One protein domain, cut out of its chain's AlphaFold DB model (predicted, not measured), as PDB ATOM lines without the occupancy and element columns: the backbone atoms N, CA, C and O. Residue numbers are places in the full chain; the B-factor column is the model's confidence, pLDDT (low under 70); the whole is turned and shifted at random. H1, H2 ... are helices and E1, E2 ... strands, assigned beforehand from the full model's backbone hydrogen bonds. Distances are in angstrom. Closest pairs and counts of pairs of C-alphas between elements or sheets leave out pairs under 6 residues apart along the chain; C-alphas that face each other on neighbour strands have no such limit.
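This is residues 6 to 79 of the 82 residues of an uncharacterized protein of Erysipelotrichia bacterium (UniProt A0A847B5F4). A twisted wall of five antiparallel strands, E1 to E5, has one short helix, H1, crossing one of its faces near the end of the strands where E2 ends and E3 begins; the other face has no named helix. The strands lie side by side in the order in which they follow along the chain, a row of hairpins. The printed part has 74 residues with one named helix and then five named strands, sheet order E1, E2, E3, E4, E5, and its class is mixed, helices and strands. It is compact, with a radius of gyration of the C-alphas of 11.7 A, and rounded, spanning 31 by 22 by 21 A.

After residues 6 to 11, H1 takes residues 12 to 21, starting with C-alpha 12 at (11.640, 20.674, -35.158) and running 14.3 A. E1 is residues 25 to 30, 16.7 A long, and E2 is residues 36 to 42, 20.0 A. E3 is residues 46 to 52, 20.2 A, beginning with C-alpha 46 at (4.097, 11.373, -34.975). E4 is residues 59 to 66, 22.7 A. E5 is residues 71 to 78, 20.8 A, ending with C-alpha 78 at (-0.122, 8.453, -56.371).

The five strands form a meander, each the antiparallel neighbour of the one before. E1 and E2 are a hairpin at 155 degrees between their directions, with N 27 and O 39 2.8 A apart, within hydrogen-bond range. The hairpin of E2 and E3, at 165 degrees, has N 48 and O 40 at 2.8 A. In the hairpin of E3 and E4, at 163 degrees, N 49 and O 63 are 2.8 A apart. The hairpin of E4 and E5, at 156 degrees, has N 62 and O 75 at 2.9 A. E1 and E5 are the edge strands and are apart. H1 is on the sheet, at a height of 9.0 A over the sheet, making two layers, a helix on one face of a sheet. It lies over E4, and only just over E3, on which 3 of its C-alphas fall. On the local plane its line stands at 79 degrees to E4, across the strands. Its closest C-alphas to E3 are those of Ile 19 and Gly 46, 6.0 A apart. Every O i to N i+4 pair of H1 is within hydrogen-bond range.

The C-alphas farthest apart, those of Gly 44 and Glu 55, are 32.6 A apart. The printed part has no cut. The link from E3 to E4 is short, the other links between named elements are tight, and no link is long. The mean pLDDT of the printed part is 90.3, and residue 6 alone is under 70.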
ATOM      1  N   ILE A   6      -2.836  28.194 -42.760       60.28
ATOM      2  CA  ILE A   6      -1.482  28.076 -43.302       60.28
ATOM      3  C   ILE A   6      -0.723  27.160 -42.347       60.28
ATOM      4  O   ILE A   6      -0.573  27.488 -41.170       60.28
ATOM      5  N   LEU A   7      -0.281  26.006 -42.841       70.25
ATOM      6  CA  LEU A   7       0.504  25.062 -42.053       70.25
ATOM      7  C   LEU A   7       1.977  25.277 -42.391       70.25
ATOM      8  O   LEU A   7       2.438  24.916 -43.474       70.25
ATOM      9  N   ALA A   8       2.693  25.914 -41.467       70.06
ATOM     10  CA  ALA A   8       4.127  26.142 -41.552       70.06
ATOM     11  C   ALA A   8       4.808  25.477 -40.351       70.06
ATOM     12  O   ALA A   8       4.615  25.871 -39.204       70.06
ATOM     13  N   PHE A   9       5.602  24.451 -40.631       80.12
ATOM     14  CA  PHE A   9       6.380  23.722 -39.636       80.12
ATOM     15  C   PHE A   9       7.848  24.149 -39.726       80.12
ATOM     16  O   PHE A   9       8.695  23.396 -40.205       80.12
ATOM     17  N   GLU A  10       8.126  25.391 -39.325       76.62
ATOM     18  CA  GLU A  10       9.405  26.075 -39.583       76.62
ATOM     19  C   GLU A  10      10.614  25.366 -38.958       76.62
ATOM     20  O   GLU A  10      11.705  25.362 -39.529       76.62
ATOM     21  N   ASP A  11      10.422  24.700 -37.818       88.00
ATOM     22  CA  ASP A  11      11.478  23.975 -37.126       88.00
ATOM     23  C   ASP A  11      10.970  22.704 -36.424       88.00
ATOM     24  O   ASP A  11       9.775  22.390 -36.394       88.00
ATOM     25  N   ARG A  12      11.917  21.930 -35.873       93.88
ATOM     26  CA  ARG A  12      11.640  20.674 -35.158       93.88
ATOM     27  C   ARG A  12      10.697  20.887 -33.975       93.88
ATOM     28  O   ARG A  12       9.829  20.059 -33.729       93.88
ATOM     29  N   LYS A  13      10.861  21.994 -33.249       92.81
ATOM     30  CA  LYS A  13      10.093  22.279 -32.039       92.81
ATOM     31  C   LYS A  13       8.638  22.586 -32.383       92.81
ATOM     32  O   LYS A  13       7.750  22.066 -31.721       92.81
ATOM     33  N   ALA A  14       8.386  23.353 -33.442       91.44
ATOM     34  CA  ALA A  14       7.040  23.619 -33.935       91.44
ATOM     35  C   ALA A  14       6.311  22.322 -34.330       91.44
ATOM     36  O   ALA A  14       5.138  22.156 -33.996       91.44
ATOM     37  N   ARG A  15       7.014  21.375 -34.972       93.75
ATOM     38  CA  ARG A  15       6.467  20.044 -35.297       93.75
ATOM     39  C   ARG A  15       6.111  19.252 -34.047       93.75
ATOM     40  O   ARG A  15       4.973  18.825 -33.909       93.75
ATOM     41  N   GLN A  16       7.058  19.124 -33.120       95.12
ATOM     42  CA  GLN A  16       6.852  18.414 -31.857       95.12
ATOM     43  C   GLN A  16       5.695  19.012 -31.045       95.12
ATOM     44  O   GLN A  16       4.866  18.293 -30.494       95.12
ATOM     45  N   GLU A  17       5.610  20.342 -30.965       92.81
ATOM     46  CA  GLU A  17       4.509  21.006 -30.270       92.81
ATOM     47  C   GLU A  17       3.160  20.733 -30.929       92.81
ATOM     48  O   GLU A  17       2.183  20.523 -30.215       92.81
ATOM     49  N   PHE A  18       3.099  20.730 -32.262       91.62
ATOM     50  CA  PHE A  18       1.877  20.407 -32.987       91.62
ATOM     51  C   PHE A  18       1.437  18.969 -32.701       91.62
ATOM     52  O   PHE A  18       0.330  18.781 -32.205       91.62
ATOM     53  N   ILE A  19       2.332  17.991 -32.896       93.94
ATOM     54  CA  ILE A  19       2.080  16.557 -32.654       93.94
ATOM     55  C   ILE A  19       1.559  16.309 -31.232       93.94
ATOM     56  O   ILE A  19       0.658  15.503 -31.033       93.94
ATOM     57  N   ASN A  20       2.089  17.019 -30.234       93.44
ATOM     58  CA  ASN A  20       1.696  16.815 -28.839       93.44
ATOM     59  C   ASN A  20       0.393  17.527 -28.442       93.44
ATOM     60  O   ASN A  20      -0.291  17.086 -27.516       93.44
ATOM     61  N   LYS A  21       0.053  18.655 -29.077       91.81
ATOM     62  CA  LYS A  21      -1.063  19.516 -28.639       91.81
ATOM     63  C   LYS A  21      -2.374  19.244 -29.362       91.81
ATOM     64  O   LYS A  21      -3.424  19.520 -28.784       91.81
ATOM     65  N   VAL A  22      -2.327  18.792 -30.612       90.00
ATOM     66  CA  VAL A  22      -3.540  18.590 -31.413       90.00
ATOM     67  C   VAL A  22      -4.067  17.169 -31.253       90.00
ATOM     68  O   VAL A  22      -3.298  16.241 -31.028       90.00
ATOM     69  N   GLU A  23      -5.385  16.998 -31.359       92.62
ATOM     70  CA  GLU A  23      -6.005  15.670 -31.326       92.62
ATOM     71  C   GLU A  23      -5.574  14.848 -32.550       92.62
ATOM     72  O   GLU A  23      -5.389  15.408 -33.640       92.62
ATOM     73  N   SER A  24      -5.453  13.525 -32.397       94.50
ATOM     74  CA  SER A  24      -5.214  12.629 -33.533       94.50
ATOM     75  C   SER A  24      -6.295  12.831 -34.598       94.50
ATOM     76  O   SER A  24      -7.490  12.898 -34.295       94.50
ATOM     77  N   GLY A  25      -5.896  12.926 -35.863       93.69
ATOM     78  CA  GLY A  25      -6.837  13.218 -36.937       93.69
ATOM     79  C   GLY A  25      -6.189  13.723 -38.215       93.69
ATOM     80  O   GLY A  25      -4.975  13.663 -38.400       93.69
ATOM     81  N   ILE A  26      -7.040  14.213 -39.119       93.31
ATOM     82  CA  ILE A  26      -6.633  14.735 -40.425       93.31
ATOM     83  C   ILE A  26      -6.912  16.232 -40.466       93.31
ATOM     84  O   ILE A  26      -8.064  16.669 -40.438       93.31
ATOM     85  N   TYR A  27      -5.850  17.012 -40.609       90.69
ATOM     86  CA  TYR A  27      -5.898  18.456 -40.781       90.69
ATOM     87  C   TYR A  27      -5.641  18.798 -42.243       90.69
ATOM     88  O   TYR A  27      -4.847  18.153 -42.924       90.69
ATOM     89  N   THR A  28      -6.329  19.812 -42.755       89.88
ATOM     90  CA  THR A  28      -6.165  20.263 -44.141       89.88
ATOM     91  C   THR A  28      -5.800  21.730 -44.170       89.88
ATOM     92  O   THR A  28      -6.376  22.536 -43.442       89.88
ATOM     93  N   GLY A  29      -4.865  22.085 -45.040       89.25
ATOM     94  CA  GLY A  29      -4.367  23.447 -45.120       89.25
ATOM     95  C   GLY A  29      -3.686  23.743 -46.441       89.25
ATOM     96  O   GLY A  29      -3.829  23.016 -47.431       89.25
ATOM     97  N   VAL A  30      -2.946  24.843 -46.435       89.62
ATOM     98  CA  VAL A  30      -2.093  25.266 -47.544       89.62
ATOM     99  C   VAL A  30      -0.706  25.570 -46.980       89.62
ATOM    100  O   VAL A  30      -0.606  26.174 -45.911       89.62
ATOM    101  N   ASN A  31       0.357  25.127 -47.651       88.00
ATOM    102  CA  ASN A  31       1.727  25.459 -47.245       88.00
ATOM    103  C   ASN A  31       2.128  26.871 -47.721       88.00
ATOM    104  O   ASN A  31       1.372  27.570 -48.401       88.00
ATOM    105  N   THR A  32       3.343  27.305 -47.387       85.50
ATOM    106  CA  THR A  32       3.874  28.622 -47.785       85.50
ATOM    107  C   THR A  32       4.081  28.778 -49.296       85.50
ATOM    108  O   THR A  32       4.142  29.906 -49.780       85.50
ATOM    109  N   ALA A  33       4.135  27.675 -50.048       86.75
ATOM    110  CA  ALA A  33       4.197  27.663 -51.510       86.75
ATOM    111  C   ALA A  33       2.808  27.721 -52.181       86.75
ATOM    112  O   ALA A  33       2.716  27.738 -53.406       86.75
ATOM    113  N   GLY A  34       1.718  27.771 -51.406       88.25
ATOM    114  CA  GLY A  34       0.356  27.778 -51.946       88.25
ATOM    115  C   GLY A  34      -0.183  26.389 -52.309       88.25
ATOM    116  O   GLY A  34      -1.252  26.285 -52.912       88.25
ATOM    117  N   GLU A  35       0.515  25.318 -51.931       88.50
ATOM    118  CA  GLU A  35       0.140  23.941 -52.245       88.50
ATOM    119  C   GLU A  35      -0.791  23.359 -51.181       88.50
ATOM    120  O   GLU A  35      -0.662  23.631 -49.985       88.50
ATOM    121  N   LYS A  36      -1.738  22.523 -51.615       89.25
ATOM    122  CA  LYS A  36      -2.671  21.848 -50.712       89.25
ATOM    123  C   LYS A  36      -1.931  20.781 -49.908       89.25
ATOM    124  O   LYS A  36      -1.285  19.907 -50.492       89.25
ATOM    125  N   VAL A  37      -2.105  20.821 -48.590       91.06
ATOM    126  CA  VAL A  37      -1.512  19.859 -47.658       91.06
ATOM    127  C   VAL A  37      -2.572  19.152 -46.824       91.06
ATOM    128  O   VAL A  37      -3.576  19.751 -46.423       91.06
ATOM    129  N   TYR A  38      -2.321  17.876 -46.559       91.88
ATOM    130  CA  TYR A  38      -3.064  17.049 -45.618       91.88
ATOM    131  C   TYR A  38      -2.087  16.585 -44.546       91.88
ATOM    132  O   TYR A  38      -1.044  16.027 -44.878       91.88
ATOM    133  N   VAL A  39      -2.410  16.822 -43.283       93.56
ATOM    134  CA  VAL A  39      -1.574  16.425 -42.152       93.56
ATOM    135  C   VAL A  39      -2.320  15.372 -41.358       93.56
ATOM    136  O   VAL A  39      -3.387  15.650 -40.813       93.56
ATOM    137  N   PHE A  40      -1.775  14.166 -41.335       95.12
ATOM    138  CA  PHE A  40      -2.273  13.044 -40.554       95.12
ATOM    139  C   PHE A  40      -1.466  13.019 -39.266       95.12
ATOM    140  O   PHE A  40      -0.259  12.824 -39.317       95.12
ATOM    141  N   VAL A  41      -2.107  13.276 -38.133       95.38
ATOM    142  CA  VAL A  41      -1.439  13.306 -36.828       95.38
ATOM    143  C   VAL A  41      -1.914  12.129 -36.006       95.38
ATOM    144  O   VAL A  41      -3.125  11.910 -35.901       95.38
ATOM    145  N   ASP A  42      -0.968  11.434 -35.383       95.00
ATOM    146  CA  ASP A  42      -1.240  10.587 -34.232       95.00
ATOM    147  C   ASP A  42      -0.609  11.229 -32.991       95.00
ATOM    148  O   ASP A  42       0.614  11.372 -32.890       95.00
ATOM    149  N   GLN A  43      -1.461  11.732 -32.097       93.25
ATOM    150  CA  GLN A  43      -1.066  12.603 -31.001       93.25
ATOM    151  C   GLN A  43      -0.031  11.922 -30.102       93.25
ATOM    152  O   GLN A  43      -0.304  10.901 -29.477       93.25
ATOM    153  N   GLY A  44       1.140  12.546 -29.989       91.56
ATOM    154  CA  GLY A  44       2.256  12.039 -29.188       91.56
ATOM    155  C   GLY A  44       3.097  10.939 -29.846       91.56
ATOM    156  O   GLY A  44       4.121  10.577 -29.278       91.56
ATOM    157  N   GLU A  45       2.724  10.455 -31.034       95.62
ATOM    158  CA  GLU A  45       3.431   9.378 -31.749       95.62
ATOM    159  C   GLU A  45       4.137   9.893 -33.014       95.62
ATOM    160  O   GLU A  45       5.268   9.495 -33.306       95.62
ATOM    161  N   GLY A  46       3.516  10.821 -33.751       96.12
ATOM    162  CA  GLY A  46       4.097  11.373 -34.975       96.12
ATOM    163  C   GLY A  46       3.092  12.066 -35.891       96.12
ATOM    164  O   GLY A  46       1.929  12.286 -35.539       96.12
ATOM    165  N   MET A  47       3.545  12.427 -37.091       95.94
ATOM    166  CA  MET A  47       2.658  12.917 -38.146       95.94
ATOM    167  C   MET A  47       3.206  12.687 -39.555       95.94
ATOM    168  O   MET A  47       4.409  12.795 -39.783       95.94
ATOM    169  N   ASP A  48       2.293  12.535 -40.512       96.31
ATOM    170  CA  ASP A  48       2.582  12.543 -41.944       96.31
ATOM    171  C   ASP A  48       2.026  13.804 -42.599       96.31
ATOM    172  O   ASP A  48       0.841  14.130 -42.472       96.31
ATOM    173  N   VAL A  49       2.859  14.493 -43.375       94.19
ATOM    174  CA  VAL A  49       2.462  15.642 -44.190       94.19
ATOM    175  C   VAL A  49       2.435  15.222 -45.651       94.19
ATOM    176  O   VAL A  49       3.476  14.958 -46.249       94.19
ATOM    177  N   LYS A  50       1.239  15.189 -46.242       93.81
ATOM    178  CA  LYS A  50       1.031  14.893 -47.661       93.81
ATOM    179  C   LYS A  50       0.789  16.178 -48.442       93.81
ATOM    180  O   LYS A  50      -0.249  16.823 -48.271       93.81
ATOM    181  N   THR A  51       1.703  16.513 -49.343       92.25
ATOM    182  CA  THR A  51       1.659  17.726 -50.166       92.25
ATOM    183  C   THR A  51       1.353  17.371 -51.613       92.25
ATOM    184  O   THR A  51       2.061  16.577 -52.236       92.25
ATOM    185  N   LYS A  52       0.297  17.966 -52.179       88.44
ATOM    186  CA  LYS A  52       0.015  17.861 -53.616       88.44
ATOM    187  C   LYS A  52       0.798  18.943 -54.357       88.44
ATOM    188  O   LYS A  52       0.319  20.069 -54.479       88.44
ATOM    189  N   CYS A  53       1.988  18.590 -54.837       81.06
ATOM    190  CA  CYS A  53       2.840  19.522 -55.570       81.06
ATOM    191  C   CYS A  53       2.285  19.814 -56.963       81.06
ATOM    192  O   CYS A  53       1.993  18.892 -57.730       81.06
ATOM    193  N   HIS A  54       2.194  21.095 -57.321       77.31
ATOM    194  CA  HIS A  54       1.666  21.505 -58.627       77.31
ATOM    195  C   HIS A  54       2.555  21.022 -59.787       77.31
ATOM    196  O   HIS A  54       2.061  20.651 -60.844       77.31
ATOM    197  N   GLU A  55       3.871  20.933 -59.575       76.88
ATOM    198  CA  GLU A  55       4.820  20.451 -60.590       76.88
ATOM    199  C   GLU A  55       4.747  18.933 -60.833       76.88
ATOM    200  O   GLU A  55       5.185  18.435 -61.872       76.88
ATOM    201  N   LYS A  56       4.192  18.173 -59.879       79.06
ATOM    202  CA  LYS A  56       4.084  16.710 -59.928       79.06
ATOM    203  C   LYS A  56       2.642  16.275 -59.689       79.06
ATOM    204  O   LYS A  56       2.394  15.435 -58.839       79.06
ATOM    205  N   GLU A  57       1.695  16.781 -60.480       80.38
ATOM    206  CA  GLU A  57       0.242  16.600 -60.263       80.38
ATOM    207  C   GLU A  57      -0.235  15.146 -60.072       80.38
ATOM    208  O   GLU A  57      -1.294  14.905 -59.491       80.38
ATOM    209  N   LYS A  58       0.528  14.167 -60.573       85.62
ATOM    210  CA  LYS A  58       0.234  12.729 -60.447       85.62
ATOM    211  C   LYS A  58       0.672  12.122 -59.117       85.62
ATOM    212  O   LYS A  58       0.331  10.969 -58.857       85.62
ATOM    213  N   PHE A  59       1.432  12.854 -58.309       87.94
ATOM    214  CA  PHE A  59       2.020  12.373 -57.072       87.94
ATOM    215  C   PHE A  59       1.770  13.345 -55.921       87.94
ATOM    216  O   PHE A  59       1.624  14.551 -56.108       87.94
ATOM    217  N   MET A  60       1.743  12.800 -54.715       91.62
ATOM    218  CA  MET A  60       1.838  13.560 -53.481       91.62
ATOM    219  C   MET A  60       3.164  13.223 -52.819       91.62
ATOM    220  O   MET A  60       3.514  12.049 -52.713       91.62
ATOM    221  N   GLU A  61       3.898  14.247 -52.403       93.25
ATOM    222  CA  GLU A  61       5.043  14.059 -51.518       93.25
ATOM    223  C   GLU A  61       4.524  13.788 -50.111       93.25
ATOM    224  O   GLU A  61       3.623  14.485 -49.645       93.25
ATOM    225  N   VAL A  62       5.066  12.768 -49.458       95.06
ATOM    226  CA  VAL A  62       4.719  12.388 -48.090       95.06
ATOM    227  C   VAL A  62       5.969  12.518 -47.242       95.06
ATOM    228  O   VAL A  62       6.965  11.841 -47.502       95.06
ATOM    229  N   VAL A  63       5.912  13.398 -46.249       95.50
ATOM    230  CA  VAL A  63       6.991  13.610 -45.286       95.50
ATOM    231  C   VAL A  63       6.529  13.122 -43.923       95.50
ATOM    232  O   VAL A  63       5.552  13.640 -43.384       95.50
ATOM    233  N   GLU A  64       7.234  12.136 -43.387       96.50
ATOM    234  CA  GLU A  64       6.943  11.511 -42.096       96.50
ATOM    235  C   GLU A  64       7.813  12.130 -41.004       96.50
ATOM    236  O   GLU A  64       9.024  12.324 -41.187       96.50
ATOM    237  N   TYR A  65       7.201  12.408 -39.858       96.75
ATOM    238  CA  TYR A  65       7.867  12.902 -38.663       96.75
ATOM    239  C   TYR A  65       7.550  12.023 -37.454       96.75
ATOM    240  O   TYR A  65       6.395  11.662 -37.233       96.75
ATOM    241  N   ASP A  66       8.567  11.739 -36.640       97.38
ATOM    242  CA  ASP A  66       8.394  11.055 -35.355       97.38
ATOM    243  C   ASP A  66       7.791  11.979 -34.278       97.38
ATOM    244  O   ASP A  66       7.623  13.187 -34.482       97.38
ATOM    245  N   ALA A  67       7.505  11.422 -33.098       96.25
ATOM    246  CA  ALA A  67       6.990  12.143 -31.931       96.25
ATOM    247  C   ALA A  67       7.848  13.351 -31.495       96.25
ATOM    248  O   ALA A  67       7.351  14.300 -30.886       96.25
ATOM    249  N   GLU A  68       9.147  13.334 -31.801       96.62
ATOM    250  CA  GLU A  68      10.104  14.395 -31.478       96.62
ATOM    251  C   GLU A  68      10.193  15.461 -32.591       96.62
ATOM    252  O   GLU A  68      10.900  16.466 -32.449       96.62
ATOM    253  N   GLY A  69       9.467  15.275 -33.698       94.50
ATOM    254  CA  GLY A  69       9.441  16.169 -34.852       94.50
ATOM    255  C   GLY A  69      10.643  16.017 -35.791       94.50
ATOM    256  O   GLY A  69      10.885  16.917 -36.616       94.50
ATOM    257  N   TYR A  70      11.427  14.939 -35.673       95.81
ATOM    258  CA  TYR A  70      12.470  14.609 -36.644       95.81
ATOM    259  C   TYR A  70      11.858  13.993 -37.888       95.81
ATOM    260  O   TYR A  70      10.955  13.168 -37.810       95.81
ATOM    261  N   GLN A  71      12.375  14.390 -39.048       96.25
ATOM    262  CA  GLN A  71      11.972  13.787 -40.308       96.25
ATOM    263  C   GLN A  71      12.525  12.364 -40.385       96.25
ATOM    264  O   GLN A  71      13.742  12.172 -40.352       96.25
ATOM    265  N   VAL A  72      11.627  11.397 -40.523       96.75
ATOM    266  CA  VAL A  72      11.957   9.973 -40.626       96.75
ATOM    267  C   VAL A  72      12.133   9.585 -42.088       96.75
ATOM    268  O   VAL A  72      13.107   8.921 -42.447       96.75
ATOM    269  N   SER A  73      11.221  10.033 -42.953       96.81
ATOM    270  CA  SER A  73      11.208   9.633 -44.355       96.81
ATOM    271  C   SER A  73      10.624  10.710 -45.277       96.81
ATOM    272  O   SER A  73       9.909  11.616 -44.849       96.81
ATOM    273  N   VAL A  74      10.982  10.617 -46.563       96.44
ATOM    274  CA  VAL A  74      10.300  11.305 -47.668       96.44
ATOM    275  C   VAL A  74       9.961  10.253 -48.706       96.44
ATOM    276  O   VAL A  74      10.842   9.528 -49.176       96.44
ATOM    277  N   SER A  75       8.689  10.166 -49.066       95.31
ATOM    278  CA  SER A  75       8.190   9.228 -50.062       95.31
ATOM    279  C   SER A  75       7.196   9.902 -51.007       95.31
ATOM    280  O   SER A  75       6.882  11.086 -50.872       95.31
ATOM    281  N   TYR A  76       6.747   9.163 -52.021       93.44
ATOM    282  CA  TYR A  76       5.799   9.655 -53.014       93.44
ATOM    283  C   TYR A  76       4.669   8.648 -53.194       93.44
ATOM    284  O   TYR A  76       4.912   7.470 -53.456       93.44
ATOM    285  N   GLU A  77       3.434   9.130 -53.114       92.50
ATOM    286  CA  GLU A  77       2.226   8.344 -53.363       92.50
ATOM    287  C   GLU A  77       1.517   8.850 -54.618       92.50
ATOM    288  O   GLU A  77       1.672  10.007 -55.007       92.50
ATOM    289  N   ALA A  78       0.723   8.000 -55.272       89.88
ATOM    290  CA  ALA A  78      -0.122   8.453 -56.371       89.88
ATOM    291  C   ALA A  78      -1.153   9.466 -55.849       89.88
ATOM    292  O   ALA A  78      -1.844   9.206 -54.865       89.88
ATOM    293  N   ALA A  79      -1.275  10.609 -56.522       82.44
ATOM    294  CA  ALA A  79      -2.255  11.617 -56.148       82.44
ATOM    295  C   ALA A  79      -3.678  11.080 -56.342       82.44
ATOM    296  O   ALA A  79      -3.993  10.442 -57.355       82.44
TER     297      ALA A  79